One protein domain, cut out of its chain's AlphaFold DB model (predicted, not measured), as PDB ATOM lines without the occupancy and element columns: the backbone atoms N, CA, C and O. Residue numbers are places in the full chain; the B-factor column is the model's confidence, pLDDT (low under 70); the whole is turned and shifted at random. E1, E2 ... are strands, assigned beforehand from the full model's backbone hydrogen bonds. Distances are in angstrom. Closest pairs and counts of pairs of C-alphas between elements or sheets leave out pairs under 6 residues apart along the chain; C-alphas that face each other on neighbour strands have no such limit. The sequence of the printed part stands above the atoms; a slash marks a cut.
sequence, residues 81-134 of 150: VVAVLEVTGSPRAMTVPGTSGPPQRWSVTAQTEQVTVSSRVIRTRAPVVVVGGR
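Overview. This is residues 81 to 134 of the 150 residues of an uncharacterized protein of Arthrobacter sp. Hiyo4 (UniProt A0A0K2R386). One long bent strand, E3, is the spine of a narrow, strongly twisted antiparallel sheet, with E1 and E2 along one side and E4 and E5 along the other; the loop of residues 95 to 104 lies at one end. The 54 printed residues, all strand in class, hold E1 to E5 in order and no named helix. The whole is a loose rod, radius of gyration of the C-alphas 14.4 A, spanning 46 by 20 by 13 A.

Along the chain. E1, residues 81 to 87, begins at C-alpha 81 (138.831, 150.938, 159.822) and is 18.6 A long. E2 is residues 92 to 94; E3, residues 105 to 117, measures 28.8 A and bends by 83 degrees at residue 113. E4 is residues 120 to 122; E5, residues 127 to 133, measures 20.3 A and ends at C-alpha 133 (151.250, 167.969, 165.334).

Arrangement. E2, E3 and E4 form a meander, each the antiparallel neighbour of the one before. Within hydrogen-bond range of E3 are E1 (N 84 and O 114, 2.8 A), E2 (N 92 and O 107, 2.7 A), E4 (N 122 and O 115, 2.8 A) and E5 (N 128 and O 110, 2.8 A).

Size, cuts and confidence. The C-alphas of Ser 100 and Ser 119 are farthest apart, 46.0 A. The printed part has no cut and no long link; pLDDT is under 70 in 25 residues, among them 95 to 104 and 115 to 125.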
ATOM      1  N   VAL A  81     137.665 151.385 160.589       63.53
ATOM      2  CA  VAL A  81     138.831 150.938 159.822       63.53
ATOM      3  C   VAL A  81     140.058 150.990 160.720       63.53
ATOM      4  O   VAL A  81     140.355 152.029 161.307       63.53
ATOM      5  N   VAL A  82     140.788 149.880 160.799       68.75
ATOM      6  CA  VAL A  82     142.065 149.801 161.519       68.75
ATOM      7  C   VAL A  82     143.167 149.521 160.509       68.75
ATOM      8  O   VAL A  82     143.121 148.513 159.808       68.75
ATOM      9  N   ALA A  83     144.162 150.401 160.436       70.88
ATOM     10  CA  ALA A  83     145.347 150.202 159.611       70.88
ATOM     11  C   ALA A  83     146.558 149.904 160.501       70.88
ATOM     12  O   ALA A  83     146.834 150.635 161.449       70.88
ATOM     13  N   VAL A  84     147.284 148.838 160.175       73.62
ATOM     14  CA  VAL A  84     148.604 148.526 160.720       73.62
ATOM     15  C   VAL A  84     149.633 149.107 159.761       73.62
ATOM     16  O   VAL A  84     149.641 148.773 158.569       73.62
ATOM     17  N   LEU A  85     150.464 150.010 160.277       77.25
ATOM     18  CA  LEU A  85     151.527 150.661 159.524       77.25
ATOM     19  C   LEU A  85     152.882 150.291 160.123       77.25
ATOM     20  O   LEU A  85     153.088 150.420 161.328       77.25
ATOM     21  N   GLU A  86     153.808 149.892 159.265       81.19
ATOM     22  CA  GLU A  86     155.215 149.725 159.594       81.19
ATOM     23  C   GLU A  86     155.933 151.061 159.387       81.19
ATOM     24  O   GLU A  86     155.908 151.628 158.295       81.19
ATOM     25  N   VAL A  87     156.573 151.593 160.427       80.88
ATOM     26  CA  VAL A  87     157.349 152.836 160.326       80.88
ATOM     27  C   VAL A  87     158.709 152.521 159.705       80.88
ATOM     28  O   VAL A  87     159.520 151.825 160.306       80.88
ATOM     29  N   THR A  88     158.970 153.048 158.510       82.88
ATOM     30  CA  THR A  88     160.172 152.728 157.720       82.88
ATOM     31  C   THR A  88     161.234 153.824 157.743       82.88
ATOM     32  O   THR A  88     162.317 153.640 157.191       82.88
ATOM     33  N   GLY A  89     160.948 154.971 158.363       77.38
ATOM     34  CA  GLY A  89     161.890 156.085 158.476       77.38
ATOM     35  C   GLY A  89     161.890 156.740 159.852       77.38
ATOM     36  O   GLY A  89     161.067 156.433 160.712       77.38
ATOM     37  N   SER A  90     162.823 157.667 160.058       77.88
ATOM     38  CA  SER A  90     162.866 158.493 161.263       77.88
ATOM     39  C   SER A  90     161.904 159.685 161.148       77.88
ATOM     40  O   SER A  90     161.734 160.241 160.057       77.88
ATOM     41  N   PRO A  91     161.261 160.108 162.251       76.38
ATOM     42  CA  PRO A  91     160.446 161.315 162.259       76.38
ATOM     43  C   PRO A  91     161.266 162.540 161.846       76.38
ATOM     44  O   PRO A  91     162.305 162.851 162.433       76.38
ATOM     45  N   ARG A  92     160.776 163.263 160.842       73.69
ATOM     46  CA  ARG A  92     161.362 164.494 160.325       73.69
ATOM     47  C   ARG A  92     160.520 165.687 160.751       73.69
ATOM     48  O   ARG A  92     159.316 165.732 160.510       73.69
ATOM     49  N   ALA A  93     161.170 166.685 161.340       76.88
ATOM     50  CA  ALA A  93     160.547 167.968 161.631       76.88
ATOM     51  C   ALA A  93     160.030 168.629 160.343       76.88
ATOM     52  O   ALA A  93     160.751 168.721 159.345       76.88
ATOM     53  N   MET A  94     158.789 169.106 160.373       70.56
ATOM     54  CA  MET A  94     158.202 169.894 159.297       70.56
ATOM     55  C   MET A  94     158.188 171.365 159.702       70.56
ATOM     56  O   MET A  94     157.423 171.776 160.575       70.56
ATOM     57  N   THR A  95     159.022 172.165 159.046       64.81
ATOM     58  CA  THR A  95     159.007 173.620 159.204       64.81
ATOM     59  C   THR A  95     157.870 174.198 158.370       64.81
ATOM     60  O   THR A  95     157.799 173.966 157.163       64.81
ATOM     61  N   VAL A  96     156.968 174.950 159.000       65.06
ATOM     62  CA  VAL A  96     155.959 175.730 158.273       65.06
ATOM     63  C   VAL A  96     156.650 176.987 157.732       65.06
ATOM     64  O   VAL A  96     157.264 177.712 158.522       65.06
ATOM     65  N   PRO A  97     156.593 177.264 156.415       60.72
ATOM     66  CA  PRO A  97     157.183 178.476 155.854       60.72
ATOM     67  C   PRO A  97     156.655 179.728 156.571       60.72
ATOM     68  O   PRO A  97     155.448 179.878 156.745       60.72
ATOM     69  N   GLY A  98     157.556 180.614 157.006       63.72
ATOM     70  CA  GLY A  98     157.204 181.869 157.685       63.72
ATOM     71  C   GLY A  98     157.010 181.779 159.202       63.72
ATOM     72  O   GLY A  98     156.639 182.774 159.814       63.72
ATOM     73  N   THR A  99     157.266 180.625 159.830       57.69
ATOM     74  CA  THR A  99     157.212 180.483 161.297       57.69
ATOM     75  C   THR A  99     158.613 180.247 161.864       57.69
ATOM     76  O   THR A  99     159.211 179.200 161.624       57.69
ATOM     77  N   SER A 100     159.135 181.201 162.636       51.88
ATOM     78  CA  SER A 100     160.329 181.021 163.469       51.88
ATOM     79  C   SER A 100     159.903 180.462 164.828       51.88
ATOM     80  O   SER A 100     159.424 181.193 165.695       51.88
ATOM     81  N   GLY A 101     160.004 179.152 165.010       59.06
ATOM     82  CA  GLY A 101     159.689 178.502 166.278       59.06
ATOM     83  C   GLY A 101     159.941 176.997 166.212       59.06
ATOM     84  O   GLY A 101     160.165 176.472 165.118       59.06
ATOM     85  N   PRO A 102     159.907 176.292 167.358       59.81
ATOM     86  CA  PRO A 102     160.083 174.845 167.393       59.81
ATOM     87  C   PRO A 102     159.121 174.166 166.412       59.81
ATOM     88  O   PRO A 102     157.958 174.579 166.334       59.81
ATOM     89  N   PRO A 103     159.560 173.141 165.661       61.81
ATOM     90  CA  PRO A 103     158.714 172.483 164.677       61.81
ATOM     91  C   PRO A 103     157.512 171.845 165.380       61.81
ATOM     92  O   PRO A 103     157.614 170.823 166.048       61.81
ATOM     93  N   GLN A 104     156.345 172.472 165.227       67.38
ATOM     94  CA  GLN A 104     155.086 172.022 165.835       67.38
ATOM     95  C   GLN A 104     154.464 170.829 165.089       67.38
ATOM     96  O   GLN A 104     153.394 170.346 165.470       67.38
ATOM     97  N   ARG A 105     155.099 170.400 163.990       70.69
ATOM     98  CA  ARG A 105     154.666 169.327 163.101       70.69
ATOM     99  C   ARG A 105     155.848 168.427 162.759       70.69
ATOM    100  O   ARG A 105     156.961 168.909 162.553       70.69
ATOM    101  N   TRP A 106     155.591 167.136 162.658       81.19
ATOM    102  CA  TRP A 106     156.551 166.131 162.218       81.19
ATOM    103  C   TRP A 106     155.898 165.212 161.193       81.19
ATOM    104  O   TRP A 106     154.676 165.063 161.170       81.19
ATOM    105  N   SER A 107     156.710 164.597 160.340       78.06
ATOM    106  CA  SER A 107     156.275 163.543 159.433       78.06
ATOM    107  C   SER A 107     157.197 162.339 159.504       78.06
ATOM    108  O   SER A 107     158.391 162.479 159.740       78.06
ATOM    109  N   VAL A 108     156.655 161.146 159.299       82.62
ATOM    110  CA  VAL A 108     157.443 159.918 159.202       82.62
ATOM    111  C   VAL A 108     156.948 159.083 158.032       82.62
ATOM    112  O   VAL A 108     155.744 158.998 157.774       82.62
ATOM    113  N   THR A 109     157.879 158.493 157.291       80.12
ATOM    114  CA  THR A 109     157.551 157.531 156.242       80.12
ATOM    115  C   THR A 109     157.178 156.199 156.876       80.12
ATOM    116  O   THR A 109     157.888 155.692 157.747       80.12
ATOM    117  N   ALA A 110     156.068 155.637 156.426       80.19
ATOM    118  CA  ALA A 110     155.569 154.342 156.839       80.19
ATOM    119  C   ALA A 110     155.115 153.542 155.610       80.19
ATOM    120  O   ALA A 110     154.887 154.091 154.530       80.19
ATOM    121  N   GLN A 111     154.977 152.235 155.759       76.69
ATOM    122  CA  GLN A 111     154.300 151.379 154.795       76.69
ATOM    123  C   GLN A 111     153.069 150.774 155.449       76.69
ATOM    124  O   GLN A 111     153.104 150.388 156.614       76.69
ATOM    125  N   THR A 112     151.962 150.690 154.716       69.31
ATOM    126  CA  THR A 112     150.820 149.905 155.191       69.31
ATOM    127  C   THR A 112     151.182 148.429 155.131       69.31
ATOM    128  O   THR A 112     151.647 147.944 154.100       69.31
ATOM    129  N   GLU A 113     150.960 147.711 156.223       76.19
ATOM    130  CA  GLU A 113     151.106 146.258 156.256       76.19
ATOM    131  C   GLU A 113     149.741 145.591 156.058       76.19
ATOM    132  O   GLU A 113     149.578 144.653 155.269       76.19
ATOM    133  N   GLN A 114     148.732 146.120 156.749       70.62
ATOM    134  CA  GLN A 114     147.401 145.543 156.781       70.62
ATOM    135  C   GLN A 114     146.346 146.618 157.022       70.62
ATOM    136  O   GLN A 114     146.519 147.481 157.878       70.62
ATOM    137  N   VAL A 115     145.223 146.540 156.314       66.19
ATOM    138  CA  VAL A 115     144.041 147.359 156.599       66.19
ATOM    139  C   VAL A 115     142.877 146.420 156.881       66.19
ATOM    140  O   VAL A 115     142.448 145.664 156.012       66.19
ATOM    141  N   THR A 116     142.391 146.434 158.116       65.69
ATOM    142  CA  THR A 116     141.226 145.663 158.544       65.69
ATOM    143  C   THR A 116     139.988 146.542 158.496       65.69
ATOM    144  O   THR A 116     139.951 147.640 159.052       65.69
ATOM    145  N   VAL A 117     138.960 146.024 157.839       66.50
ATOM    146  CA  VAL A 117     137.708 146.711 157.561       66.50
ATOM    147  C   VAL A 117     136.573 145.740 157.856       66.50
ATOM    148  O   VAL A 117     136.476 144.713 157.191       66.50
ATOM    149  N   SER A 118     135.732 146.027 158.852       57.97
ATOM    150  CA  SER A 118     134.536 145.215 159.158       57.97
ATOM    151  C   SER A 118     134.809 143.704 159.194       57.97
ATOM    152  O   SER A 118     134.172 142.955 158.462       57.97
ATOM    153  N   SER A 119     135.808 143.283 159.981       60.38
ATOM    154  CA  SER A 119     136.319 141.898 160.107       60.38
ATOM    155  C   SER A 119     137.002 141.279 158.875       60.38
ATOM    156  O   SER A 119     137.512 140.162 158.962       60.38
ATOM    157  N   ARG A 120     137.121 142.003 157.755       57.69
ATOM    158  CA  ARG A 120     137.917 141.590 156.590       57.69
ATOM    159  C   ARG A 120     139.290 142.242 156.594       57.69
ATOM    160  O   ARG A 120     139.430 143.459 156.675       57.69
ATOM    161  N   VAL A 121     140.309 141.403 156.476       67.38
ATOM    162  CA  VAL A 121     141.707 141.814 156.394       67.38
ATOM    163  C   VAL A 121     142.093 142.006 154.932       67.38
ATOM    164  O   VAL A 121     142.129 141.041 154.169       67.38
ATOM    165  N   ILE A 122     142.423 143.237 154.548       69.56
ATOM    166  CA  ILE A 122     143.008 143.553 153.245       69.56
ATOM    167  C   ILE A 122     144.511 143.747 153.455       69.56
ATOM    168  O   ILE A 122     144.951 144.721 154.069       69.56
ATOM    169  N   ARG A 123     145.319 142.807 152.955       67.12
ATOM    170  CA  ARG A 123     146.778 142.966 152.909       67.12
ATOM    171  C   ARG A 123     147.127 143.840 151.713       67.12
ATOM    172  O   ARG A 123     146.927 143.435 150.573       67.12
ATOM    173  N   THR A 124     147.630 145.039 151.974       65.81
ATOM    174  CA  THR A 124     148.061 145.979 150.938       65.81
ATOM    175  C   THR A 124     149.342 146.663 151.381       65.81
ATOM    176  O   THR A 124     149.424 147.134 152.514       65.81
ATOM    177  N   ARG A 125     150.340 146.712 150.492       67.00
ATOM    178  CA  ARG A 125     151.595 147.438 150.704       67.00
ATOM    179  C   ARG A 125     151.564 148.720 149.889       67.00
ATOM    180  O   ARG A 125     151.738 148.686 148.674       67.00
ATOM    181  N   ALA A 126     151.352 149.840 150.565       74.50
ATOM    182  CA  ALA A 126     151.419 151.164 149.976       74.50
ATOM    183  C   ALA A 126     152.310 152.070 150.842       74.50
ATOM    184  O   ALA A 126     152.218 152.020 152.072       74.50
ATOM    185  N   PRO A 127     153.176 152.896 150.230       75.25
ATOM    186  CA  PRO A 127     153.927 153.904 150.963       75.25
ATOM    187  C   PRO A 127     152.974 154.993 151.470       75.25
ATOM    188  O   PRO A 127     152.162 155.525 150.711       75.25
ATOM    189  N   VAL A 128     153.080 155.335 152.751       78.69
ATOM    190  CA  VAL A 128     152.255 156.345 153.423       78.69
ATOM    191  C   VAL A 128     153.153 157.282 154.226       78.69
ATOM    192  O   VAL A 128     154.212 156.899 154.717       78.69
ATOM    193  N   VAL A 129     152.739 158.538 154.360       81.19
ATOM    194  CA  VAL A 129     153.394 159.507 155.242       81.19
ATOM    195  C   VAL A 129     152.443 159.818 156.384       81.19
ATOM    196  O   VAL A 129     151.335 160.303 156.156       81.19
ATOM    197  N   VAL A 130     152.875 159.541 157.610       78.94
ATOM    198  CA  VAL A 130     152.135 159.910 158.819       78.94
ATOM    199  C   VAL A 130     152.612 161.288 159.249       78.94
ATOM    200  O   VAL A 130     153.813 161.508 159.378       78.94
ATOM    201  N   VAL A 131     151.679 162.220 159.445       80.75
ATOM    202  CA  VAL A 131     151.962 163.586 159.902       80.75
ATOM    203  C   VAL A 131     151.334 163.779 161.276       80.75
ATOM    204  O   VAL A 131     150.135 163.562 161.435       80.75
ATOM    205  N   GLY A 132     152.125 164.213 162.254       73.44
ATOM    206  CA  GLY A 132     151.660 164.551 163.601       73.44
ATOM    207  C   GLY A 132     151.927 166.014 163.955       73.44
ATOM    208  O   GLY A 132     152.843 166.638 163.419       73.44
ATOM    209  N   GLY A 133     151.114 166.589 164.845       71.56
ATOM    210  CA  GLY A 133     151.250 167.969 165.334       71.56
ATOM    211  C   GLY A 133     150.273 168.296 166.473       71.56
ATOM    212  O   GLY A 133     149.495 167.434 166.872       71.56
ATOM    213  N   ARG A 134     150.293 169.535 166.992       61.78
ATOM    214  CA  ARG A 134     149.556 169.994 168.206       61.78
ATOM    215  C   ARG A 134     148.005 169.989 168.156       61.78
ATOM    216  O   ARG A 134     147.372 170.727 168.897       61.78
TER     217      ARG A 134